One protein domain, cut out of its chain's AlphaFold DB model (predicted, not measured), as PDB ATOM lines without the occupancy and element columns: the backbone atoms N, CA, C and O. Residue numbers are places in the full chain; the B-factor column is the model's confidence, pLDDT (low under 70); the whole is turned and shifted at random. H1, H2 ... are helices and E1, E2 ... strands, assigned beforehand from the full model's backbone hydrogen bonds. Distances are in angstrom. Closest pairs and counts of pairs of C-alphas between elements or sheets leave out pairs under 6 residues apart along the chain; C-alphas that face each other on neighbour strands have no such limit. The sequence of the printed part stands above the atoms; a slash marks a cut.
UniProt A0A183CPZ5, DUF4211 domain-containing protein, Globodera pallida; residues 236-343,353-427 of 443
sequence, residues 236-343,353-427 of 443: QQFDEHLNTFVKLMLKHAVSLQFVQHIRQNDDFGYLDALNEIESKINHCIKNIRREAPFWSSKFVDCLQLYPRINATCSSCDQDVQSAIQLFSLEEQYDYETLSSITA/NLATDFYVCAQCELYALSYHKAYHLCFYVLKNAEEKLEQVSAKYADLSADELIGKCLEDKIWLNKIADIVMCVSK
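This is residues 236 to 343 and 353 to 427 of the 443 residues of the protein "DUF4211 domain-containing protein" of Globodera pallida (UniProt A0A183CPZ5). A cluster of crossing helices, H1 with H2, H6 and H7 on it, makes one end of this body, and a small three-stranded sheet with H4 and H5 over one face makes the other. The long helix H3 runs between the two ends, crossing H1 and then lying side by side with H5, while H8 turns off from H7 at a corner and meets H3 with its last residues, 425 to 426. The printed part has 183 residues, with eight named helices and three named strands in the order H1 H2 H3 H4 E1 E2 E3 H5 H6 H7 H8 along the chain; the class is mostly helix, and the sheet, in the order E1 E2 E3, is antiparallel. The whole is compact, with a radius of gyration of the C-alphas of 17.7 A and spans of 51 by 34 by 34 A.

Begin with H1, residues 236 to 255, and H3, residues 268 to 291, the two hubs, each touching four other helices. They touch, about perpendicular at 76 degrees, through residues 241 to 248 of H1 and 269 to 277 of H3; the closest C-alphas, of His 241 and Ala 273, are 4.5 A apart. H2, residues 258 to 265, touches H1, with the C-alphas of His 252 and Phe 258 closest at 4.8 A. H2 and H3 touch only at the corner, and only just, with 3 pairs of C-alphas within 8 A, the closest those of Ile 262 and Leu 271 at 7.1 A. Go on to H4, residues 297 to 305, which is apart from H3. It is on the sheet of E1, residues 308 to 310, E2, residues 323 to 327, and E3, residues 355 to 359, at a height over the sheet of 10.3 A. E1 and E2 form a hairpin, with N 325 and O 310 2.8 A apart, within hydrogen-bond range; E2 and E3 are antiparallel too, with N 324 and O 358 at 2.8 A. H5, residues 362 to 375, is on the same face as H4, giving two layers, helices on one face of a sheet. It lies over E1 and E2 at a height over the sheet of 9.8 A, and runs along the strands, at 18 degrees to E1 on the local plane. H5 touches H4, closest at the C-alphas of Leu 303 and His 372, 5.8 A. Residues 281 to 288 of H3 touch H5 at a shallow tilt of 16 degrees, opposite ways; the C-alphas of Ile 281 and Ala 374 come closest, at 5.6 A. H6, residues 377 to 395, touches H1 at a steep tilt of 64 degrees, the same way, with the C-alphas of Met 249 and Leu 382 closest at 5.3 A. H7, residues 401 to 410, touches H6 about perpendicular, at 76 degrees, with the C-alphas of Val 392 and Leu 404 closest at 6.6 A. H7 also touches H1, where the C-alphas of Leu 250 and Ile 405 are closest at 6.4 A. H8, residues 412 to 426, touches H3 with residues 425 to 426 alone, the C-alphas of Ile 281 and Val 425 closest at 5.8 A. Every O i to N i+4 pair is within hydrogen-bond range in H1, H2, H3, H4, H5 and H7; in H6 it is 14 of 15 and in H8 9 of 11.

Find C-alpha 236 at (38.868, -18.064, 40.054), where H1 begins; it runs 29.2 A. H3 is the longest helix, 34.3 A, ending at C-alpha 291, (26.438, -43.653, 50.068). H6 runs 27.3 A, H8 20.0 A and H5 19.8 A. H8 ends at C-alpha 426, (35.717, -30.621, 43.763).

The two C-alphas farthest apart are those of Phe 294 and Asp 398, 54.4 A. Residues 344 to 352 are not printed, and C-alphas 343 and 353 are 14.3 A apart across this cut. Of the links printed whole, E1 to E2 is long. Mean pLDDT of the printed part is 84.1; it is under 70 at 22 residues, among them 312 to 322 and 328 to 331.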
ATOM      1  N   GLN A 236      37.583 -18.768  40.130       69.88
ATOM      2  CA  GLN A 236      38.868 -18.064  40.054       69.88
ATOM      3  C   GLN A 236      39.680 -18.200  41.351       69.88
ATOM      4  O   GLN A 236      40.893 -18.381  41.311       69.88
ATOM      5  N   GLN A 237      39.007 -18.168  42.504       79.88
ATOM      6  CA  GLN A 237      39.658 -18.385  43.797       79.88
ATOM      7  C   GLN A 237      40.204 -19.817  43.919       79.88
ATOM      8  O   GLN A 237      41.296 -20.030  44.444       79.88
ATOM      9  N   PHE A 238      39.466 -20.801  43.400       79.31
ATOM     10  CA  PHE A 238      39.918 -22.188  43.407       79.31
ATOM     11  C   PHE A 238      41.132 -22.409  42.499       79.31
ATOM     12  O   PHE A 238      42.051 -23.131  42.883       79.31
ATOM     13  N   ASP A 239      41.173 -21.761  41.335       82.75
ATOM     14  CA  ASP A 239      42.319 -21.836  40.424       82.75
ATOM     15  C   ASP A 239      43.599 -21.262  41.058       82.75
ATOM     16  O   ASP A 239      44.695 -21.801  40.871       82.75
ATOM     17  N   GLU A 240      43.488 -20.198  41.856       88.00
ATOM     18  CA  GLU A 240      44.615 -19.640  42.618       88.00
ATOM     19  C   GLU A 240      45.117 -20.612  43.696       88.00
ATOM     20  O   GLU A 240      46.329 -20.845  43.822       88.00
ATOM     21  N   HIS A 241      44.196 -21.234  44.438       89.56
ATOM     22  CA  HIS A 241      44.533 -22.264  45.422       89.56
ATOM     23  C   HIS A 241      45.153 -23.498  44.768       89.56
ATOM     24  O   HIS A 241      46.151 -24.010  45.270       89.56
ATOM     25  N   LEU A 242      44.642 -23.935  43.616       89.69
ATOM     26  CA  LEU A 242      45.196 -25.052  42.856       89.69
ATOM     27  C   LEU A 242      46.631 -24.765  42.402       89.69
ATOM     28  O   LEU A 242      47.518 -25.585  42.624       89.69
ATOM     29  N   ASN A 243      46.892 -23.594  41.816       91.12
ATOM     30  CA  ASN A 243      48.246 -23.219  41.399       91.12
ATOM     31  C   ASN A 243      49.219 -23.183  42.588       91.12
ATOM     32  O   ASN A 243      50.351 -23.667  42.496       91.12
ATOM     33  N   THR A 244      48.767 -22.647  43.723       93.88
ATOM     34  CA  THR A 244      49.557 -22.599  44.961       93.88
ATOM     35  C   THR A 244      49.830 -24.002  45.506       93.88
ATOM     36  O   THR A 244      50.955 -24.302  45.906       93.88
ATOM     37  N   PHE A 245      48.835 -24.887  45.452       94.50
ATOM     38  CA  PHE A 245      48.949 -26.288  45.841       94.50
ATOM     39  C   PHE A 245      49.922 -27.070  44.945       94.50
ATOM     40  O   PHE A 245      50.788 -27.777  45.453       94.50
ATOM     41  N   VAL A 246      49.870 -26.901  43.621       94.75
ATOM     42  CA  VAL A 246      50.824 -27.557  42.707       94.75
ATOM     43  C   VAL A 246      52.252 -27.072  42.960       94.75
ATOM     44  O   VAL A 246      53.185 -27.872  43.021       94.75
ATOM     45  N   LYS A 247      52.432 -25.765  43.182       94.31
ATOM     46  CA  LYS A 247      53.735 -25.198  43.551       94.31
ATOM     47  C   LYS A 247      54.254 -25.761  44.877       94.31
ATOM     48  O   LYS A 247      55.454 -26.000  45.000       94.31
ATOM     49  N   LEU A 248      53.366 -25.988  45.847       94.38
ATOM     50  CA  LEU A 248      53.691 -26.652  47.109       94.38
ATOM     51  C   LEU A 248      54.217 -28.068  46.858       94.38
ATOM     52  O   LEU A 248      55.290 -28.402  47.355       94.38
ATOM     53  N   MET A 249      53.515 -28.862  46.042       95.31
ATOM     54  CA  MET A 249      53.911 -30.240  45.722       95.31
ATOM     55  C   MET A 249      55.260 -30.307  45.003       95.31
ATOM     56  O   MET A 249      56.107 -31.111  45.376       95.31
ATOM     57  N   LEU A 250      55.521 -29.397  44.061       94.56
ATOM     58  CA  LEU A 250      56.828 -29.279  43.402       94.56
ATOM     59  C   LEU A 250      57.953 -28.937  44.394       94.56
ATOM     60  O   LEU A 250      59.016 -29.550  44.372       94.56
ATOM     61  N   LYS A 251      57.729 -27.986  45.310       93.38
ATOM     62  CA  LYS A 251      58.714 -27.655  46.356       93.38
ATOM     63  C   LYS A 251      58.932 -28.807  47.341       93.38
ATOM     64  O   LYS A 251      60.039 -28.976  47.863       93.38
ATOM     65  N   HIS A 252      57.893 -29.602  47.592       92.38
ATOM     66  CA  HIS A 252      57.997 -30.788  48.429       92.38
ATOM     67  C   HIS A 252      58.790 -31.905  47.754       92.38
ATOM     68  O   HIS A 252      59.700 -32.424  48.388       92.38
ATOM     69  N   ALA A 253      58.552 -32.173  46.470       90.62
ATOM     70  CA  ALA A 253      59.335 -33.125  45.685       90.62
ATOM     71  C   ALA A 253      60.843 -32.800  45.684       90.62
ATOM     72  O   ALA A 253      61.672 -33.702  45.706       90.62
ATOM     73  N   VAL A 254      61.218 -31.513  45.732       88.25
ATOM     74  CA  VAL A 254      62.633 -31.099  45.806       88.25
ATOM     75  C   VAL A 254      63.265 -31.354  47.179       88.25
ATOM     76  O   VAL A 254      64.412 -31.783  47.245       88.25
ATOM     77  N   SER A 255      62.579 -31.028  48.281       84.56
ATOM     78  CA  SER A 255      63.214 -31.013  49.614       84.56
ATOM     79  C   SER A 255      62.732 -32.093  50.584       84.56
ATOM     80  O   SER A 255      63.260 -32.158  51.692       84.56
ATOM     81  N   LEU A 256      61.737 -32.909  50.209       76.88
ATOM     82  CA  LEU A 256      61.093 -34.004  50.970       76.88
ATOM     83  C   LEU A 256      60.599 -33.655  52.394       76.88
ATOM     84  O   LEU A 256      59.975 -34.474  53.062       76.88
ATOM     85  N   GLN A 257      60.859 -32.436  52.866       80.75
ATOM     86  CA  GLN A 257      60.547 -31.906  54.195       80.75
ATOM     87  C   GLN A 257      59.776 -30.575  54.113       80.75
ATOM     88  O   GLN A 257      59.473 -29.946  55.128       80.75
ATOM     89  N   PHE A 258      59.461 -30.111  52.896       83.50
ATOM     90  CA  PHE A 258      58.816 -28.812  52.683       83.50
ATOM     91  C   PHE A 258      57.450 -28.687  53.367       83.50
ATOM     92  O   PHE A 258      57.147 -27.646  53.945       83.50
ATOM     93  N   VAL A 259      56.627 -29.740  53.322       80.06
ATOM     94  CA  VAL A 259      55.290 -29.751  53.936       80.06
ATOM     95  C   VAL A 259      55.409 -29.566  55.448       80.06
ATOM     96  O   VAL A 259      54.715 -28.736  56.034       80.06
ATOM     97  N   GLN A 260      56.342 -30.283  56.073       83.69
ATOM     98  CA  GLN A 260      56.649 -30.192  57.495       83.69
ATOM     99  C   GLN A 260      57.124 -28.778  57.845       83.69
ATOM    100  O   GLN A 260      56.626 -28.179  58.796       83.69
ATOM    101  N   HIS A 261      58.018 -28.207  57.033       84.50
ATOM    102  CA  HIS A 261      58.516 -26.845  57.207       84.50
ATOM    103  C   HIS A 261      57.407 -25.791  57.087       84.50
ATOM    104  O   HIS A 261      57.365 -24.859  57.885       84.50
ATOM    105  N   ILE A 262      56.486 -25.919  56.128       85.75
ATOM    106  CA  ILE A 262      55.343 -25.003  56.000       85.75
ATOM    107  C   ILE A 262      54.431 -25.087  57.226       85.75
ATOM    108  O   ILE A 262      54.039 -24.050  57.758       85.75
ATOM    109  N   ARG A 263      54.109 -26.304  57.687       81.88
ATOM    110  CA  ARG A 263      53.265 -26.511  58.875       81.88
ATOM    111  C   ARG A 263      53.925 -25.980  60.153       81.88
ATOM    112  O   ARG A 263      53.219 -25.537  61.045       81.88
ATOM    113  N   GLN A 264      55.256 -26.014  60.244       82.06
ATOM    114  CA  GLN A 264      56.009 -25.492  61.392       82.06
ATOM    115  C   GLN A 264      56.178 -23.968  61.369       82.06
ATOM    116  O   GLN A 264      56.209 -23.351  62.430       82.06
ATOM    117  N   ASN A 265      56.301 -23.365  60.184       79.81
ATOM    118  CA  ASN A 265      56.552 -21.928  60.031       79.81
ATOM    119  C   ASN A 265      55.293 -21.095  59.758       79.81
ATOM    120  O   ASN A 265      55.415 -19.896  59.520       79.81
ATOM    121  N   ASP A 266      54.111 -21.716  59.780       72.06
ATOM    122  CA  ASP A 266      52.825 -21.067  59.514       72.06
ATOM    123  C   ASP A 266      52.833 -20.226  58.223       72.06
ATOM    124  O   ASP A 266      52.387 -19.076  58.199       72.06
ATOM    125  N   ASP A 267      53.330 -20.789  57.113       84.19
ATOM    126  CA  ASP A 267      53.220 -20.112  55.814       84.19
ATOM    127  C   ASP A 267      51.756 -20.127  55.354       84.19
ATOM    128  O   ASP A 267      51.273 -21.064  54.709       84.19
ATOM    129  N   PHE A 268      51.037 -19.072  55.741       83.00
ATOM    130  CA  PHE A 268      49.599 -18.938  55.552       83.00
ATOM    131  C   PHE A 268      49.166 -19.098  54.093       83.00
ATOM    132  O   PHE A 268      48.071 -19.600  53.862       83.00
ATOM    133  N   GLY A 269      49.999 -18.721  53.115       85.12
ATOM    134  CA  GLY A 269      49.642 -18.831  51.699       85.12
ATOM    135  C   GLY A 269      49.563 -20.285  51.235       85.12
ATOM    136  O   GLY A 269      48.565 -20.708  50.653       85.12
ATOM    137  N   TYR A 270      50.591 -21.075  51.548       88.75
ATOM    138  CA  TYR A 270      50.607 -22.502  51.221       88.75
ATOM    139  C   TYR A 270      49.632 -23.306  52.083       88.75
ATOM    140  O   TYR A 270      48.974 -24.214  51.573       88.75
ATOM    141  N   LEU A 271      49.505 -22.964  53.369       87.75
ATOM    142  CA  LEU A 271      48.576 -23.637  54.274       87.75
ATOM    143  C   LEU A 271      47.119 -23.401  53.893       87.75
ATOM    144  O   LEU A 271      46.323 -24.328  54.010       87.75
ATOM    145  N   ASP A 272      46.743 -22.198  53.462       89.50
ATOM    146  CA  ASP A 272      45.369 -21.921  53.036       89.50
ATOM    147  C   ASP A 272      44.991 -22.771  51.815       89.50
ATOM    148  O   ASP A 272      44.007 -23.509  51.859       89.50
ATOM    149  N   ALA A 273      45.848 -22.782  50.787       91.62
ATOM    150  CA  ALA A 273      45.655 -23.604  49.595       91.62
ATOM    151  C   ALA A 273      45.593 -25.109  49.911       91.62
ATOM    152  O   ALA A 273      44.690 -25.805  49.448       91.62
ATOM    153  N   LEU A 274      46.520 -25.616  50.732       90.81
ATOM    154  CA  LEU A 274      46.538 -27.024  51.135       90.81
ATOM    155  C   LEU A 274      45.269 -27.405  51.909       90.81
ATOM    156  O   LEU A 274      44.633 -28.408  51.594       90.81
ATOM    157  N   ASN A 275      44.869 -26.580  52.880       90.62
ATOM    158  CA  ASN A 275      43.671 -26.816  53.684       90.62
ATOM    159  C   ASN A 275      42.388 -26.785  52.845       90.62
ATOM    160  O   ASN A 275      41.448 -27.518  53.155       90.62
ATOM    161  N   GLU A 276      42.316 -25.937  51.816       90.81
ATOM    162  CA  GLU A 276      41.164 -25.888  50.914       90.81
ATOM    163  C   GLU A 276      41.040 -27.194  50.115       90.81
ATOM    164  O   GLU A 276      39.967 -27.804  50.091       90.81
ATOM    165  N   ILE A 277      42.143 -27.692  49.542       90.62
ATOM    166  CA  ILE A 277      42.156 -28.985  48.838       90.62
ATOM    167  C   ILE A 277      41.830 -30.141  49.799       90.62
ATOM    168  O   ILE A 277      40.939 -30.944  49.510       90.62
ATOM    169  N   GLU A 278      42.463 -30.199  50.975       91.62
ATOM    170  CA  GLU A 278      42.185 -31.213  52.004       91.62
ATOM    171  C   GLU A 278      40.719 -31.178  52.472       91.62
ATOM    172  O   GLU A 278      40.099 -32.219  52.699       91.62
ATOM    173  N   SER A 279      40.121 -29.991  52.596       91.06
ATOM    174  CA  SER A 279      38.706 -29.828  52.945       91.06
ATOM    175  C   SER A 279      37.791 -30.467  51.894       91.06
ATOM    176  O   SER A 279      36.842 -31.176  52.253       91.06
ATOM    177  N   LYS A 280      38.097 -30.292  50.601       89.94
ATOM    178  CA  LYS A 280      37.344 -30.909  49.498       89.94
ATOM    179  C   LYS A 280      37.535 -32.421  49.430       89.94
ATOM    180  O   LYS A 280      36.540 -33.138  49.313       89.94
ATOM    181  N   ILE A 281      38.763 -32.913  49.614       91.44
ATOM    182  CA  ILE A 281      39.055 -34.351  49.745       91.44
ATOM    183  C   ILE A 281      38.197 -34.962  50.859       91.44
ATOM    184  O   ILE A 281      37.431 -35.900  50.628       91.44
ATOM    185  N   ASN A 282      38.255 -34.379  52.059       91.62
ATOM    186  CA  ASN A 282      37.507 -34.860  53.219       91.62
ATOM    187  C   ASN A 282      35.990 -34.808  52.997       91.62
ATOM    188  O   ASN A 282      35.259 -35.703  53.432       91.62
ATOM    189  N   HIS A 283      35.498 -33.774  52.311       90.06
ATOM    190  CA  HIS A 283      34.094 -33.683  51.934       90.06
ATOM    191  C   HIS A 283      33.686 -34.811  50.977       90.06
ATOM    192  O   HIS A 283      32.676 -35.475  51.226       90.06
ATOM    193  N   CYS A 284      34.488 -35.065  49.940       89.50
ATOM    194  CA  CYS A 284      34.276 -36.133  48.966       89.50
ATOM    195  C   CYS A 284      34.254 -37.512  49.646       89.50
ATOM    196  O   CYS A 284      33.250 -38.222  49.575       89.50
ATOM    197  N   ILE A 285      35.288 -37.833  50.427       91.50
ATOM    198  CA  ILE A 285      35.396 -39.063  51.231       91.50
ATOM    199  C   ILE A 285      34.165 -39.250  52.122       91.50
ATOM    200  O   ILE A 285      33.576 -40.333  52.168       91.50
ATOM    201  N   LYS A 286      33.733 -38.190  52.819       91.25
ATOM    202  CA  LYS A 286      32.558 -38.233  53.698       91.25
ATOM    203  C   LYS A 286      31.249 -38.437  52.932       91.25
ATOM    204  O   LYS A 286      30.305 -38.990  53.496       91.25
ATOM    205  N   ASN A 287      31.144 -37.958  51.696       89.19
ATOM    206  CA  ASN A 287      29.978 -38.207  50.849       89.19
ATOM    207  C   ASN A 287      29.963 -39.664  50.378       89.19
ATOM    208  O   ASN A 287      28.960 -40.336  50.585       89.19
ATOM    209  N   ILE A 288      31.090 -40.194  49.890       88.31
ATOM    210  CA  ILE A 288      31.202 -41.607  49.487       88.31
ATOM    211  C   ILE A 288      30.850 -42.537  50.655       88.31
ATOM    212  O   ILE A 288      30.066 -43.468  50.501       88.31
ATOM    213  N   ARG A 289      31.350 -42.238  51.861       88.44
ATOM    214  CA  ARG A 289      31.043 -42.999  53.085       88.44
ATOM    215  C   ARG A 289      29.563 -43.025  53.453       88.44
ATOM    216  O   ARG A 289      29.119 -43.987  54.069       88.44
ATOM    217  N   ARG A 290      28.821 -41.968  53.120       88.56
ATOM    218  CA  ARG A 290      27.375 -41.904  53.358       88.56
ATOM    219  C   ARG A 290      26.601 -42.767  52.367       88.56
ATOM    220  O   ARG A 290      25.639 -43.403  52.779       88.56
ATOM    221  N   GLU A 291      27.046 -42.820  51.114       83.88
ATOM    222  CA  GLU A 291      26.438 -43.653  50.068       83.88
ATOM    223  C   GLU A 291      26.821 -45.141  50.189       83.88
ATOM    224  O   GLU A 291      26.078 -46.014  49.748       83.88
ATOM    225  N   ALA A 292      27.955 -45.451  50.829       83.19
ATOM    226  CA  ALA A 292      28.448 -46.813  51.041       83.19
ATOM    227  C   ALA A 292      28.596 -47.173  52.540       83.19
ATOM    228  O   ALA A 292      29.709 -47.429  53.015       83.19
ATOM    229  N   PRO A 293      27.495 -47.226  53.318       80.75
ATOM    230  CA  PRO A 293      27.554 -47.427  54.770       80.75
ATOM    231  C   PRO A 293      27.950 -48.854  55.183       80.75
ATOM    232  O   PRO A 293      28.342 -49.074  56.324       80.75
ATOM    233  N   PHE A 294      27.858 -49.826  54.271       85.88
ATOM    234  CA  PHE A 294      28.057 -51.251  54.561       85.88
ATOM    235  C   PHE A 294      29.508 -51.730  54.413       85.88
ATOM    236  O   PHE A 294      29.785 -52.921  54.557       85.88
ATOM    237  N   TRP A 295      30.448 -50.840  54.093       90.56
ATOM    238  CA  TRP A 295      31.852 -51.221  53.963       90.56
ATOM    239  C   TRP A 295      32.449 -51.620  55.313       90.56
ATOM    240  O   TRP A 295      32.428 -50.843  56.267       90.56
ATOM    241  N   SER A 296      33.032 -52.818  55.369       89.69
ATOM    242  CA  SER A 296      33.775 -53.281  56.545       89.69
ATOM    243  C   SER A 296      34.971 -52.371  56.837       89.69
ATOM    244  O   SER A 296      35.589 -51.866  55.899       89.69
ATOM    245  N   SER A 297      35.337 -52.211  58.115       88.44
ATOM    246  CA  SER A 297      36.524 -51.439  58.521       88.44
ATOM    247  C   SER A 297      37.783 -51.925  57.809       88.44
ATOM    248  O   SER A 297      38.479 -51.128  57.202       88.44
ATOM    249  N   LYS A 298      37.986 -53.246  57.732       87.94
ATOM    250  CA  LYS A 298      39.121 -53.844  57.019       87.94
ATOM    251  C   LYS A 298      39.230 -53.364  55.567       87.94
ATOM    252  O   LYS A 298      40.324 -53.064  55.110       87.94
ATOM    253  N   PHE A 299      38.114 -53.284  54.842       88.94
ATOM    254  CA  PHE A 299      38.119 -52.794  53.460       88.94
ATOM    255  C   PHE A 299      38.539 -51.321  53.382       88.94
ATOM    256  O   PHE A 299      39.332 -50.950  52.524       88.94
ATOM    257  N   VAL A 300      38.055 -50.490  54.312       90.25
ATOM    258  CA  VAL A 300      38.467 -49.082  54.446       90.25
ATOM    259  C   VAL A 300      39.954 -48.955  54.698       90.25
ATOM    260  O   VAL A 300      40.618 -48.186  54.012       90.25
ATOM    261  N   ASP A 301      40.441 -49.696  55.684       88.94
ATOM    262  CA  ASP A 301      41.814 -49.610  56.149       88.94
ATOM    263  C   ASP A 301      42.755 -50.014  55.010       88.94
ATOM    264  O   ASP A 301      43.729 -49.322  54.744       88.94
ATOM    265  N   CYS A 302      42.407 -51.057  54.246       87.75
ATOM    266  CA  CYS A 302      43.149 -51.433  53.044       87.75
ATOM    267  C   CYS A 302      43.119 -50.338  51.962       87.75
ATOM    268  O   CYS A 302      44.157 -50.061  51.369       87.75
ATOM    269  N   LEU A 303      41.972 -49.692  51.714       89.62
ATOM    270  CA  LEU A 303      41.876 -48.589  50.744       89.62
ATOM    271  C   LEU A 303      42.715 -47.362  51.130       89.62
ATOM    272  O   LEU A 303      43.015 -46.565  50.255       89.62
ATOM    273  N   GLN A 304      43.022 -47.175  52.414       90.75
ATOM    274  CA  GLN A 304      43.857 -46.075  52.909       90.75
ATOM    275  C   GLN A 304      45.334 -46.461  53.009       90.75
ATOM    276  O   GLN A 304      46.212 -45.613  52.874       90.75
ATOM    277  N   LEU A 305      45.606 -47.737  53.280       85.94
ATOM    278  CA  LEU A 305      46.955 -48.263  53.448       85.94
ATOM    279  C   LEU A 305      47.678 -48.426  52.108       85.94
ATOM    280  O   LEU A 305      48.883 -48.204  52.027       85.94
ATOM    281  N   TYR A 306      46.956 -48.845  51.069       85.56
ATOM    282  CA  TYR A 306      47.546 -49.218  49.790       85.56
ATOM    283  C   TYR A 306      47.377 -48.099  48.762       85.56
ATOM    284  O   TYR A 306      46.265 -47.907  48.289       85.56
ATOM    285  N   PRO A 307      48.446 -47.404  48.329       83.94
ATOM    286  CA  PRO A 307      48.352 -46.268  47.404       83.94
ATOM    287  C   PRO A 307      48.036 -46.658  45.954       83.94
ATOM    288  O   PRO A 307      47.885 -45.781  45.102       83.94
ATOM    289  N   ARG A 308      47.944 -47.955  45.633       82.19
ATOM    290  CA  ARG A 308      47.609 -48.457  44.293       82.19
ATOM    291  C   ARG A 308      46.389 -49.370  44.353       82.19
ATOM    292  O   ARG A 308      46.305 -50.250  45.209       82.19
ATOM    293  N   ILE A 309      45.477 -49.156  43.411       84.00
ATOM    294  CA  ILE A 309      44.238 -49.911  43.235       84.00
ATOM    295  C   ILE A 309      44.117 -50.319  41.770       84.00
ATOM    296  O   ILE A 309      44.365 -49.502  40.884       84.00
ATOM    297  N   ASN A 310      43.728 -51.563  41.512       79.81
ATOM    298  CA  ASN A 310      43.341 -52.019  40.183       79.81
ATOM    299  C   ASN A 310      41.960 -52.682  40.237       79.81
ATOM    300  O   ASN A 310      41.597 -53.289  41.244       79.81
ATOM    301  N   ALA A 311      41.194 -52.535  39.161       74.06
ATOM    302  CA  ALA A 311      39.877 -53.136  38.986       74.06
ATOM    303  C   ALA A 311      39.710 -53.823  37.613       74.06
ATOM    304  O   ALA A 311      38.618 -54.290  37.299       74.06
ATOM    305  N   THR A 312      40.763 -53.892  36.784       64.25
ATOM    306  CA  THR A 312      40.723 -54.556  35.470       64.25
ATOM    307  C   THR A 312      41.312 -55.966  35.509       64.25
ATOM    308  O   THR A 312      42.137 -56.309  36.359       64.25
ATOM    309  N   CYS A 313      40.881 -56.809  34.567       56.41
ATOM    310  CA  CYS A 313      41.443 -58.142  34.380       56.41
ATOM    311  C   CYS A 313      42.889 -58.061  33.873       56.41
ATOM    312  O   CYS A 313      43.126 -57.638  32.742       56.41
ATOM    313  N   SER A 314      43.838 -58.588  34.651       53.75
ATOM    314  CA  SER A 314      45.285 -58.535  34.379       53.75
ATOM    315  C   SER A 314      45.754 -59.279  33.119       53.75
ATOM    316  O   SER A 314      46.945 -59.282  32.824       53.75
ATOM    317  N   SER A 315      44.868 -59.973  32.402       56.94
ATOM    318  CA  SER A 315      45.222 -60.753  31.207       56.94
ATOM    319  C   SER A 315      44.436 -60.378  29.952       56.94
ATOM    320  O   SER A 315      44.858 -60.756  28.861       56.94
ATOM    321  N   CYS A 316      43.298 -59.684  30.065       49.06
ATOM    322  CA  CYS A 316      42.461 -59.405  28.894       49.06
ATOM    323  C   CYS A 316      41.562 -58.160  28.977       49.06
ATOM    324  O   CYS A 316      40.708 -58.013  28.106       49.06
ATOM    325  N   ASP A 317      41.709 -57.294  29.989       53.88
ATOM    326  CA  ASP A 317      40.920 -56.054  30.155       53.88
ATOM    327  C   ASP A 317      39.383 -56.220  30.076       53.88
ATOM    328  O   ASP A 317      38.650 -55.254  29.868       53.88
ATOM    329  N   GLN A 318      38.862 -57.441  30.256       46.59
ATOM    330  CA  GLN A 318      37.423 -57.732  30.254       46.59
ATOM    331  C   GLN A 318      36.858 -57.854  31.674       46.59
ATOM    332  O   GLN A 318      37.566 -58.252  32.600       46.59
ATOM    333  N   ASP A 319      35.566 -57.546  31.832       49.09
ATOM    334  CA  ASP A 319      34.869 -57.537  33.123       49.09
ATOM    335  C   ASP A 319      34.769 -58.952  33.726       49.09
ATOM    336  O   ASP A 319      33.958 -59.787  33.318       49.09
ATOM    337  N   VAL A 320      35.579 -59.209  34.752       50.72
ATOM    338  CA  VAL A 320      35.320 -60.257  35.751       50.72
ATOM    339  C   VAL A 320      34.346 -59.664  36.779       50.72
ATOM    340  O   VAL A 320      34.324 -58.448  36.955       50.72
ATOM    341  N   GLN A 321      33.538 -60.476  37.475       55.62
ATOM    342  CA  GLN A 321      32.803 -60.008  38.667       55.62
ATOM    343  C   GLN A 321      33.770 -59.196  39.548       55.62
ATOM    344  O   GLN A 321      34.789 -59.747  39.962       55.62
ATOM    345  N   SER A 322      33.533 -57.890  39.721       64.81
ATOM    346  CA  SER A 322      34.643 -56.950  39.901       64.81
ATOM    347  C   SER A 322      35.476 -57.208  41.152       64.81
ATOM    348  O   SER A 322      35.032 -57.060  42.293       64.81
ATOM    349  N   ALA A 323      36.717 -57.626  40.910       74.12
ATOM    350  CA  ALA A 323      37.734 -57.782  41.928       74.12
ATOM    351  C   ALA A 323      38.544 -56.488  41.989       74.12
ATOM    352  O   ALA A 323      39.148 -56.072  41.004       74.12
ATOM    353  N   ILE A 324      38.550 -55.854  43.156       79.38
ATOM    354  CA  ILE A 324      39.486 -54.781  43.461       79.38
ATOM    355  C   ILE A 324      40.745 -55.423  44.020       79.38
ATOM    356  O   ILE A 324      40.683 -56.101  45.047       79.38
ATOM    357  N   GLN A 325      41.877 -55.138  43.392       81.69
ATOM    358  CA  GLN A 325      43.189 -55.536  43.876       81.69
ATOM    359  C   GLN A 325      43.909 -54.315  44.441       81.69
ATOM    360  O   GLN A 325      44.083 -53.305  43.755       81.69
ATOM    361  N   LEU A 326      44.303 -54.396  45.707       79.50
ATOM    362  CA  LEU A 326      45.067 -53.360  46.395       79.50
ATOM    363  C   LEU A 326      46.490 -53.843  46.613       79.50
ATOM    364  O   LEU A 326      46.680 -54.931  47.152       79.50
ATOM    365  N   PHE A 327      47.471 -53.031  46.229       77.88
ATOM    366  CA  PHE A 327      48.879 -53.421  46.256       77.88
ATOM    367  C   PHE A 327      49.659 -52.640  47.311       77.88
ATOM    368  O   PHE A 327      49.591 -51.410  47.378       77.88
ATOM    369  N   SER A 328      50.461 -53.360  48.091       67.12
ATOM    370  CA  SER A 328      51.560 -52.773  48.845       67.12
ATOM    371  C   SER A 328      52.693 -52.477  47.882       67.12
ATOM    372  O   SER A 328      53.257 -53.393  47.288       67.12
ATOM    373  N   LEU A 329      53.060 -51.206  47.768       60.38
ATOM    374  CA  LEU A 329      54.400 -50.870  47.311       60.38
ATOM    375  C   LEU A 329      55.412 -51.261  48.400       60.38
ATOM    376  O   LEU A 329      55.057 -51.410  49.575       60.38
ATOM    377  N   GLU A 330      56.677 -51.392  48.004       56.69
ATOM    378  CA  GLU A 330      57.812 -51.410  48.939       56.69
ATOM    379  C   GLU A 330      57.908 -50.088  49.731       56.69
ATOM    380  O   GLU A 330      58.469 -50.051  50.825       56.69
ATOM    381  N   GLU A 331      57.284 -49.024  49.215       62.56
ATOM    382  CA  GLU A 331      57.197 -47.701  49.824       62.56
ATOM    383  C   GLU A 331      55.779 -47.438  50.352       62.56
ATOM    384  O   GLU A 331      54.862 -47.080  49.610       62.56
ATOM    385  N   GLN A 332      55.590 -47.610  51.661       75.88
ATOM    386  CA  GLN A 332      54.470 -46.979  52.361       75.88
ATOM    387  C   GLN A 332      54.762 -45.487  52.521       75.88
ATOM    388  O   GLN A 332      55.916 -45.067  52.451       75.88
ATOM    389  N   TYR A 333      53.735 -44.677  52.757       85.12
ATOM    390  CA  TYR A 333      53.920 -43.248  52.981       85.12
ATOM    391  C   TYR A 333      53.069 -42.764  54.150       85.12
ATOM    392  O   TYR A 333      52.008 -43.318  54.446       85.12
ATOM    393  N   ASP A 334      53.554 -41.731  54.827       85.38
ATOM    394  CA  ASP A 334      52.815 -41.069  55.891       85.38
ATOM    395  C   ASP A 334      51.819 -40.067  55.290       85.38
ATOM    396  O   ASP A 334      52.192 -39.180  54.523       85.38
ATOM    397  N   TYR A 335      50.539 -40.210  55.632       85.81
ATOM    398  CA  TYR A 335      49.461 -39.429  55.022       85.81
ATOM    399  C   TYR A 335      49.564 -37.919  55.298       85.81
ATOM    400  O   TYR A 335      49.204 -37.114  54.440       85.81
ATOM    401  N   GLU A 336      50.049 -37.518  56.477       85.19
ATOM    402  CA  GLU A 336      50.090 -36.106  56.884       85.19
ATOM    403  C   GLU A 336      51.291 -35.359  56.297       85.19
ATOM    404  O   GLU A 336      51.204 -34.169  55.965       85.19
ATOM    405  N   THR A 337      52.419 -36.056  56.195       84.81
ATOM    406  CA  THR A 337      53.703 -35.495  55.774       84.81
ATOM    407  C   THR A 337      54.060 -35.809  54.329       84.81
ATOM    408  O   THR A 337      54.961 -35.166  53.799       84.81
ATOM    409  N   LEU A 338      53.373 -36.777  53.713       85.44
ATOM    410  CA  LEU A 338      53.658 -37.345  52.391       85.44
ATOM    411  C   LEU A 338      55.059 -37.963  52.260       85.44
ATOM    412  O   LEU A 338      55.517 -38.232  51.153       85.44
ATOM    413  N   SER A 339      55.734 -38.217  53.383       83.31
ATOM    414  CA  SER A 339      57.074 -38.796  53.387       83.31
ATOM    415  C   SER A 339      57.040 -40.316  53.230       83.31
ATOM    416  O   SER A 339      56.177 -40.995  53.793       83.31
ATOM    417  N   SER A 340      57.994 -40.860  52.471       80.00
ATOM    418  CA  SER A 340      58.155 -42.307  52.325       80.00
ATOM    419  C   SER A 340      58.587 -42.937  53.651       80.00
ATOM    420  O   SER A 340      59.592 -42.560  54.257       80.00
ATOM    421  N   ILE A 341      57.844 -43.951  54.077       78.31
ATOM    422  CA  ILE A 341      58.160 -44.809  55.211       78.31
ATOM    423  C   ILE A 341      58.996 -45.964  54.662       78.31
ATOM    424  O   ILE A 341      58.475 -46.981  54.205       78.31
ATOM    425  N   THR A 342      60.319 -45.809  54.691       62.59
ATOM    426  CA  THR A 342      61.215 -46.939  54.433       62.59
ATOM    427  C   THR A 342      61.140 -47.887  55.625       62.59
ATOM    428  O   THR A 342      61.290 -47.461  56.773       62.59
ATOM    429  N   ALA A 343      60.887 -49.175  55.373       56.69
ATOM    430  CA  ALA A 343      60.842 -50.219  56.398       56.69
ATOM    431  C   ALA A 343      62.243 -50.444  57.001       56.69
ATOM    432  O   ALA A 343      62.937 -51.422  56.731       56.69
ATOM    433  N   ASN A 353      51.698 -60.637  51.903       55.19
ATOM    434  CA  ASN A 353      50.817 -59.481  52.178       55.19
ATOM    435  C   ASN A 353      50.961 -58.326  51.160       55.19
ATOM    436  O   ASN A 353      50.574 -57.193  51.449       55.19
ATOM    437  N   LEU A 354      51.540 -58.596  49.985       66.69
ATOM    438  CA  LEU A 354      51.804 -57.584  48.953       66.69
ATOM    439  C   LEU A 354      50.559 -57.177  48.160       66.69
ATOM    440  O   LEU A 354      50.544 -56.098  47.578       66.69
ATOM    441  N   ALA A 355      49.519 -58.007  48.150       75.12
ATOM    442  CA  ALA A 355      48.260 -57.700  47.492       75.12
ATOM    443  C   ALA A 355      47.079 -58.205  48.323       75.12
ATOM    444  O   ALA A 355      47.149 -59.273  48.932       75.12
ATOM    445  N   THR A 356      45.999 -57.427  48.369       81.88
ATOM    446  CA  THR A 356      44.727 -57.835  48.971       81.88
ATOM    447  C   THR A 356      43.611 -57.676  47.952       81.88
ATOM    448  O   THR A 356      43.394 -56.577  47.443       81.88
ATOM    449  N   ASP A 357      42.875 -58.761  47.724       85.06
ATOM    450  CA  ASP A 357      41.738 -58.780  46.812       85.06
ATOM    451  C   ASP A 357      40.414 -58.616  47.568       85.06
ATOM    452  O   ASP A 357      40.189 -59.217  48.626       85.06
ATOM    453  N   PHE A 358      39.505 -57.838  46.986       85.12
ATOM    454  CA  PHE A 358      38.128 -57.699  47.439       85.12
ATOM    455  C   PHE A 358      37.169 -57.891  46.270       85.12
ATOM    456  O   PHE A 358      37.228 -57.164  45.284       85.12
ATOM    457  N   TYR A 359      36.234 -58.823  46.418       84.56
ATOM    458  CA  TYR A 359      35.134 -58.993  45.476       84.56
ATOM    459  C   TYR A 359      34.006 -58.046  45.857       84.56
ATOM    460  O   TYR A 359      33.487 -58.097  46.978       84.56
ATOM    461  N   VAL A 360      33.638 -57.164  44.938       82.06
ATOM    462  CA  VAL A 360      32.643 -56.123  45.175       82.06
ATOM    463  C   VAL A 360      31.602 -56.116  44.063       82.06
ATOM    464  O   VAL A 360      31.794 -56.671  42.988       82.06
ATOM    465  N   CYS A 361      30.453 -55.493  44.321       82.06
ATOM    466  CA  CYS A 361      29.529 -55.166  43.241       82.06
ATOM    467  C   CYS A 361      30.030 -53.932  42.469       82.06
ATOM    468  O   CYS A 361      30.754 -53.106  43.028       82.06
ATOM    469  N   ALA A 362      29.553 -53.741  41.236       80.38
ATOM    470  CA  ALA A 362      29.922 -52.604  40.379       80.38
ATOM    471  C   ALA A 362      29.746 -51.228  41.059       80.38
ATOM    472  O   ALA A 362      30.524 -50.301  40.847       80.38
ATOM    473  N   GLN A 363      28.736 -51.088  41.925       82.00
ATOM    474  CA  GLN A 363      28.519 -49.849  42.673       82.00
ATOM    475  C   GLN A 363      29.612 -49.610  43.727       82.00
ATOM    476  O   GLN A 363      30.100 -48.490  43.881       82.00
ATOM    477  N   CYS A 364      29.997 -50.659  44.457       84.44
ATOM    478  CA  CYS A 364      31.069 -50.595  45.444       84.44
ATOM    479  C   CYS A 364      32.431 -50.387  44.780       84.44
ATOM    480  O   CYS A 364      33.237 -49.650  45.331       84.44
ATOM    481  N   GLU A 365      32.665 -50.964  43.602       84.88
ATOM    482  CA  GLU A 365      33.860 -50.715  42.790       84.88
ATOM    483  C   GLU A 365      34.004 -49.236  42.431       84.88
ATOM    484  O   GLU A 365      35.011 -48.602  42.751       84.88
ATOM    485  N   LEU A 366      32.950 -48.657  41.857       83.62
ATOM    486  CA  LEU A 366      32.902 -47.253  41.466       83.62
ATOM    487  C   LEU A 366      33.208 -46.315  42.644       83.62
ATOM    488  O   LEU A 366      34.008 -45.377  42.534       83.62
ATOM    489  N   TYR A 367      32.589 -46.587  43.793       87.00
ATOM    490  CA  TYR A 367      32.829 -45.834  45.017       87.00
ATOM    491  C   TYR A 367      34.224 -46.071  45.591       87.00
ATOM    492  O   TYR A 367      34.839 -45.111  46.048       87.00
ATOM    493  N   ALA A 368      34.738 -47.300  45.570       89.25
ATOM    494  CA  ALA A 368      36.049 -47.637  46.117       89.25
ATOM    495  C   ALA A 368      37.177 -46.982  45.319       89.25
ATOM    496  O   ALA A 368      38.035 -46.341  45.919       89.25
ATOM    497  N   LEU A 369      37.122 -47.036  43.983       86.94
ATOM    498  CA  LEU A 369      38.067 -46.339  43.104       86.94
ATOM    499  C   LEU A 369      38.087 -44.834  43.380       86.94
ATOM    500  O   LEU A 369      39.139 -44.204  43.402       86.94
ATOM    501  N   SER A 370      36.920 -44.250  43.629       87.38
ATOM    502  CA  SER A 370      36.800 -42.808  43.854       87.38
ATOM    503  C   SER A 370      37.201 -42.393  45.258       87.38
ATOM    504  O   SER A 370      37.786 -41.332  45.447       87.38
ATOM    505  N   TYR A 371      36.923 -43.247  46.241       91.75
ATOM    506  CA  TYR A 371      37.392 -43.090  47.608       91.75
ATOM    507  C   TYR A 371      38.915 -43.111  47.649       91.75
ATOM    508  O   TYR A 371      39.528 -42.211  48.212       91.75
ATOM    509  N   HIS A 372      39.497 -44.128  47.017       91.00
ATOM    510  CA  HIS A 372      40.930 -44.346  46.926       91.00
ATOM    511  C   HIS A 372      41.631 -43.166  46.254       91.00
ATOM    512  O   HIS A 372      42.514 -42.556  46.853       91.00
ATOM    513  N   LYS A 373      41.140 -42.740  45.082       88.81
ATOM    514  CA  LYS A 373      41.669 -41.570  44.367       88.81
ATOM    515  C   LYS A 373      41.550 -40.271  45.154       88.81
ATOM    516  O   LYS A 373      42.468 -39.459  45.114       88.81
ATOM    517  N   ALA A 374      40.450 -40.068  45.878       91.81
ATOM    518  CA  ALA A 374      40.292 -38.896  46.729       91.81
ATOM    519  C   ALA A 374      41.263 -38.922  47.917       91.81
ATOM    520  O   ALA A 374      41.906 -37.913  48.193       91.81
ATOM    521  N   TYR A 375      41.382 -40.063  48.599       92.44
ATOM    522  CA  TYR A 375      42.261 -40.227  49.756       92.44
ATOM    523  C   TYR A 375      43.729 -40.029  49.366       92.44
ATOM    524  O   TYR A 375      44.423 -39.204  49.950       92.44
ATOM    525  N   HIS A 376      44.186 -40.689  48.306       91.44
ATOM    526  CA  HIS A 376      45.571 -40.605  47.845       91.44
ATOM    527  C   HIS A 376      45.858 -39.394  46.935       91.44
ATOM    528  O   HIS A 376      46.942 -39.309  46.366       91.44
ATOM    529  N   LEU A 377      44.938 -38.426  46.807       92.69
ATOM    530  CA  LEU A 377      45.066 -37.310  45.858       92.69
ATOM    531  C   LEU A 377      46.374 -36.525  46.030       92.69
ATOM    532  O   LEU A 377      47.090 -36.305  45.055       92.69
ATOM    533  N   CYS A 378      46.701 -36.114  47.258       92.75
ATOM    534  CA  CYS A 378      47.926 -35.353  47.521       92.75
ATOM    535  C   CYS A 378      49.181 -36.159  47.163       92.75
ATOM    536  O   CYS A 378      50.110 -35.617  46.570       92.75
ATOM    537  N   PHE A 379      49.176 -37.458  47.463       91.38
ATOM    538  CA  PHE A 379      50.258 -38.367  47.099       91.38
ATOM    539  C   PHE A 379      50.400 -38.504  45.574       91.38
ATOM    540  O   PHE A 379      51.507 -38.420  45.050       91.38
ATOM    541  N   TYR A 380      49.297 -38.626  44.832       90.44
ATOM    542  CA  TYR A 380      49.348 -38.706  43.369       90.44
ATOM    543  C   TYR A 380      49.853 -37.436  42.705       90.44
ATOM    544  O   TYR A 380      50.645 -37.511  41.762       90.44
ATOM    545  N   VAL A 381      49.423 -36.272  43.196       93.19
ATOM    546  CA  VAL A 381      49.921 -34.994  42.682       93.19
ATOM    547  C   VAL A 381      51.408 -34.836  43.000       93.19
ATOM    548  O   VAL A 381      52.146 -34.347  42.149       93.19
ATOM    549  N   LEU A 382      51.868 -35.302  44.166       92.94
ATOM    550  CA  LEU A 382      53.291 -35.335  44.503       92.94
ATOM    551  C   LEU A 382      54.088 -36.222  43.538       92.94
ATOM    552  O   LEU A 382      55.070 -35.749  42.977       92.94
ATOM    553  N   LYS A 383      53.648 -37.458  43.275       90.62
ATOM    554  CA  LYS A 383      54.335 -38.364  42.334       90.62
ATOM    555  C   LYS A 383      54.388 -37.792  40.914       90.62
ATOM    556  O   LYS A 383      55.442 -37.774  40.291       90.62
ATOM    557  N   ASN A 384      53.294 -37.184  40.451       93.12
ATOM    558  CA  ASN A 384      53.282 -36.467  39.172       93.12
ATOM    559  C   ASN A 384      54.228 -35.250  39.159       93.12
ATOM    560  O   ASN A 384      54.764 -34.892  38.110       93.12
ATOM    561  N   ALA A 385      54.404 -34.574  40.296       93.75
ATOM    562  CA  ALA A 385      55.344 -33.467  40.431       93.75
ATOM    563  C   ALA A 385      56.804 -33.955  40.413       93.75
ATOM    564  O   ALA A 385      57.632 -33.314  39.767       93.75
ATOM    565  N   GLU A 386      57.107 -35.085  41.060       92.25
ATOM    566  CA  GLU A 386      58.415 -35.755  41.012       92.25
ATOM    567  C   GLU A 386      58.783 -36.144  39.573       92.25
ATOM    568  O   GLU A 386      59.811 -35.696  39.065       92.25
ATOM    569  N   GLU A 387      57.900 -36.862  38.872       92.62
ATOM    570  CA  GLU A 387      58.096 -37.237  37.463       92.62
ATOM    571  C   GLU A 387      58.289 -36.008  36.567       92.62
ATOM    572  O   GLU A 387      59.137 -35.983  35.670       92.62
ATOM    573  N   LYS A 388      57.507 -34.946  36.800       94.31
ATOM    574  CA  LYS A 388      57.629 -33.713  36.022       94.31
ATOM    575  C   LYS A 388      58.978 -33.035  36.245       94.31
ATOM    576  O   LYS A 388      59.591 -32.576  35.279       94.31
ATOM    577  N   LEU A 389      59.437 -32.971  37.493       92.88
ATOM    578  CA  LEU A 389      60.745 -32.420  37.844       92.88
ATOM    579  C   LEU A 389      61.884 -33.251  37.256       92.88
ATOM    580  O   LEU A 389      62.853 -32.675  36.766       92.88
ATOM    581  N   GLU A 390      61.761 -34.576  37.226       92.06
ATOM    582  CA  GLU A 390      62.728 -35.457  36.570       92.06
ATOM    583  C   GLU A 390      62.808 -35.166  35.061       92.06
ATOM    584  O   GLU A 390      63.884 -34.906  34.524       92.06
ATOM    585  N   GLN A 391      61.662 -35.070  34.379       92.81
ATOM    586  CA  GLN A 391      61.613 -34.747  32.948       92.81
ATOM    587  C   GLN A 391      62.194 -33.366  32.616       92.81
ATOM    588  O   GLN A 391      62.798 -33.181  31.556       92.81
ATOM    589  N   VAL A 392      61.955 -32.368  33.470       92.81
ATOM    590  CA  VAL A 392      62.445 -30.998  33.263       92.81
ATOM    591  C   VAL A 392      63.928 -30.897  33.617       92.81
ATOM    592  O   VAL A 392      64.676 -30.288  32.855       92.81
ATOM    593  N   SER A 393      64.382 -31.535  34.698       91.75
ATOM    594  CA  SER A 393      65.798 -31.538  35.093       91.75
ATOM    595  C   SER A 393      66.679 -32.278  34.085       91.75
ATOM    596  O   SER A 393      67.760 -31.795  33.760       91.75
ATOM    597  N   ALA A 394      66.176 -33.356  33.469       92.38
ATOM    598  CA  ALA A 394      66.855 -34.039  32.367       92.38
ATOM    599  C   ALA A 394      67.057 -33.144  31.127       92.38
ATOM    600  O   ALA A 394      68.002 -33.341  30.367       92.38
ATOM    601  N   LYS A 395      66.177 -32.156  30.908       93.50
ATOM    602  CA  LYS A 395      66.275 -31.196  29.792       93.50
ATOM    603  C   LYS A 395      67.109 -29.962  30.131       93.50
ATOM    604  O   LYS A 395      67.683 -29.360  29.227       93.50
ATOM    605  N   TYR A 396      67.149 -29.572  31.403       91.44
ATOM    606  CA  TYR A 396      67.763 -28.334  31.875       91.44
ATOM    607  C   TYR A 396      68.662 -28.594  33.092       91.44
ATOM    608  O   TYR A 396      68.332 -28.210  34.211       91.44
ATOM    609  N   ALA A 397      69.809 -29.239  32.866       87.50
ATOM    610  CA  ALA A 397      70.704 -29.688  33.937       87.50
ATOM    611  C   ALA A 397      71.338 -28.549  34.765       87.50
ATOM    612  O   ALA A 397      71.666 -28.757  35.929       87.50
ATOM    613  N   ASP A 398      71.484 -27.354  34.186       92.25
ATOM    614  CA  ASP A 398      72.180 -26.222  34.822       92.25
ATOM    615  C   ASP A 398      71.256 -25.302  35.641       92.25
ATOM    616  O   ASP A 398      71.717 -24.318  36.223       92.25
ATOM    617  N   LEU A 399      69.947 -25.577  35.670       91.81
ATOM    618  CA  LEU A 399      68.987 -24.739  36.385       91.81
ATOM    619  C   LEU A 399      68.942 -25.076  37.876       91.81
ATOM    620  O   LEU A 399      68.979 -26.236  38.288       91.81
ATOM    621  N   SER A 400      68.782 -24.040  38.695       92.56
ATOM    622  CA  SER A 400      68.494 -24.195  40.119       92.56
ATOM    623  C   SER A 400      67.104 -24.800  40.355       92.56
ATOM    624  O   SER A 400      66.226 -24.773  39.490       92.56
ATOM    625  N   ALA A 401      66.862 -25.309  41.565       89.06
ATOM    626  CA  ALA A 401      65.583 -25.925  41.910       89.06
ATOM    627  C   ALA A 401      64.376 -24.986  41.717       89.06
ATOM    628  O   ALA A 401      63.355 -25.405  41.178       89.06
ATOM    629  N   ASP A 402      64.476 -23.709  42.104       90.81
ATOM    630  CA  ASP A 402      63.375 -22.753  41.907       90.81
ATOM    631  C   ASP A 402      63.146 -22.428  40.416       90.81
ATOM    632  O   ASP A 402      62.001 -22.227  40.001       90.81
ATOM    633  N   GLU A 403      64.197 -22.437  39.588       92.75
ATOM    634  CA  GLU A 403      64.081 -22.260  38.133       92.75
ATOM    635  C   GLU A 403      63.437 -23.479  37.459       92.75
ATOM    636  O   GLU A 403      62.575 -23.316  36.592       92.75
ATOM    637  N   LEU A 404      63.778 -24.697  37.897       92.69
ATOM    638  CA  LEU A 404      63.132 -25.936  37.444       92.69
ATOM    639  C   LEU A 404      61.640 -25.953  37.791       92.69
ATOM    640  O   LEU A 404      60.809 -26.291  36.944       92.69
ATOM    641  N   ILE A 405      61.277 -25.527  39.005       93.62
ATOM    642  CA  ILE A 405      59.874 -25.363  39.413       93.62
ATOM    643  C   ILE A 405      59.174 -24.348  38.505       93.62
ATOM    644  O   ILE A 405      58.065 -24.608  38.035       93.62
ATOM    645  N   GLY A 406      59.825 -23.217  38.213       93.62
ATOM    646  CA  GLY A 406      59.328 -22.228  37.255       93.62
ATOM    647  C   GLY A 406      59.013 -22.852  35.894       93.62
ATOM    648  O   GLY A 406      57.908 -22.681  35.382       93.62
ATOM    649  N   LYS A 407      59.929 -23.671  35.360       94.44
ATOM    650  CA  LYS A 407      59.737 -24.394  34.093       94.44
ATOM    651  C   LYS A 407      58.597 -25.409  34.134       94.44
ATOM    652  O   LYS A 407      57.885 -25.551  33.145       94.44
ATOM    653  N   CYS A 408      58.372 -26.074  35.265       93.62
ATOM    654  CA  CYS A 408      57.218 -26.961  35.428       93.62
ATOM    655  C   CYS A 408      55.892 -26.184  35.351       93.62
ATOM    656  O   CYS A 408      54.960 -26.622  34.681       93.62
ATOM    657  N   LEU A 409      55.819 -25.009  35.986       94.06
ATOM    658  CA  LEU A 409      54.618 -24.157  36.023       94.06
ATOM    659  C   LEU A 409      54.325 -23.429  34.692       94.06
ATOM    660  O   LEU A 409      53.213 -22.929  34.474       94.06
ATOM    661  N   GLU A 410      55.302 -23.359  33.788       94.69
ATOM    662  CA  GLU A 410      55.112 -22.879  32.414       94.69
ATOM    663  C   GLU A 410      54.356 -23.902  31.542       94.69
ATOM    664  O   GLU A 410      53.670 -23.510  30.594       94.69
ATOM    665  N   ASP A 411      54.407 -25.199  31.875       94.06
ATOM    666  CA  ASP A 411      53.722 -26.252  31.119       94.06
ATOM    667  C   ASP A 411      52.218 -26.293  31.428       94.06
ATOM    668  O   ASP A 411      51.741 -26.984  32.332       94.06
ATOM    669  N   LYS A 412      51.446 -25.556  30.626       92.50
ATOM    670  CA  LYS A 412      49.983 -25.494  30.743       92.50
ATOM    671  C   LYS A 412      49.290 -26.821  30.455       92.50
ATOM    672  O   LYS A 412      48.225 -27.066  31.012       92.50
ATOM    673  N   ILE A 413      49.870 -27.683  29.619       93.00
ATOM    674  CA  ILE A 413      49.264 -28.979  29.288       93.00
ATOM    675  C   ILE A 413      49.336 -29.890  30.512       93.00
ATOM    676  O   ILE A 413      48.336 -30.500  30.887       93.00
ATOM    677  N   TRP A 414      50.500 -29.952  31.156       94.12
ATOM    678  CA  TRP A 414      50.672 -30.699  32.398       94.12
ATOM    679  C   TRP A 414      49.810 -30.126  33.529       94.12
ATOM    680  O   TRP A 414      49.090 -30.883  34.176       94.12
ATOM    681  N   LEU A 415      49.791 -28.801  33.712       92.25
ATOM    682  CA  LEU A 415      48.950 -28.168  34.734       92.25
ATOM    683  C   LEU A 415      47.460 -28.467  34.547       92.25
ATOM    684  O   LEU A 415      46.784 -28.762  35.527       92.25
ATOM    685  N   ASN A 416      46.957 -28.453  33.310       89.38
ATOM    686  CA  ASN A 416      45.565 -28.806  33.031       89.38
ATOM    687  C   ASN A 416      45.265 -30.270  33.393       89.38
ATOM    688  O   ASN A 416      44.217 -30.544  33.967       89.38
ATOM    689  N   LYS A 417      46.203 -31.198  33.151       90.81
ATOM    690  CA  LYS A 417      46.051 -32.595  33.594       90.81
ATOM    691  C   LYS A 417      45.966 -32.695  35.117       90.81
ATOM    692  O   LYS A 417      45.093 -33.386  35.627       90.81
ATOM    693  N   ILE A 418      46.828 -31.987  35.851       90.81
ATOM    694  CA  ILE A 418      46.766 -31.956  37.322       90.81
ATOM    695  C   ILE A 418      45.452 -31.332  37.803       90.81
ATOM    696  O   ILE A 418      44.828 -31.849  38.731       90.81
ATOM    697  N   ALA A 419      45.001 -30.258  37.152       88.94
ATOM    698  CA  ALA A 419      43.719 -29.633  37.440       88.94
ATOM    699  C   ALA A 419      42.567 -30.629  37.282       88.94
ATOM    700  O   ALA A 419      41.742 -30.733  38.184       88.94
ATOM    701  N   ASP A 420      42.545 -31.421  36.209       86.12
ATOM    702  CA  ASP A 420      41.520 -32.447  35.995       86.12
ATOM    703  C   ASP A 420      41.510 -33.500  37.117       86.12
ATOM    704  O   ASP A 420      40.437 -33.861  37.614       86.12
ATOM    705  N   ILE A 421      42.688 -33.937  37.581       86.00
ATOM    706  CA  ILE A 421      42.826 -34.881  38.704       86.00
ATOM    707  C   ILE A 421      42.227 -34.284  39.986       86.00
ATOM    708  O   ILE A 421      41.414 -34.926  40.655       86.00
ATOM    709  N   VAL A 422      42.584 -33.042  40.319       86.12
ATOM    710  CA  VAL A 422      42.109 -32.369  41.539       86.12
ATOM    711  C   VAL A 422      40.626 -31.992  41.435       86.12
ATOM    712  O   VAL A 422      39.878 -32.075  42.410       86.12
ATOM    713  N   MET A 423      40.137 -31.632  40.250       81.75
ATOM    714  CA  MET A 423      38.733 -31.270  40.047       81.75
ATOM    715  C   MET A 423      37.771 -32.442  40.249       81.75
ATOM    716  O   MET A 423      36.595 -32.213  40.551       81.75
ATOM    717  N   CYS A 424      38.258 -33.683  40.171       73.88
ATOM    718  CA  CYS A 424      37.460 -34.871  40.458       73.88
ATOM    719  C   CYS A 424      36.964 -34.940  41.918       73.88
ATOM    720  O   CYS A 424      35.920 -35.541  42.159       73.88
ATOM    721  N   VAL A 425      37.641 -34.293  42.882       74.31
ATOM    722  CA  VAL A 425      37.146 -34.175  44.274       74.31
ATOM    723  C   VAL A 425      36.332 -32.902  44.535       74.31
ATOM    724  O   VAL A 425      35.668 -32.804  45.565       74.31
ATOM    725  N   SER A 426      36.376 -31.929  43.619       65.00
ATOM    726  CA  SER A 426      35.717 -30.621  43.763       65.00
ATOM    727  C   SER A 426      34.289 -30.583  43.228       65.00
ATOM    728  O   SER A 426      33.471 -29.814  43.734       65.00
ATOM    729  N   LYS A 427      33.982 -31.367  42.193       53.66
ATOM    730  CA  LYS A 427      32.614 -31.491  41.674       53.66
ATOM    731  C   LYS A 427      31.846 -32.488  42.545       53.66
ATOM    732  O   LYS A 427      32.450 -33.396  43.108       53.66
TER     733      LYS A 427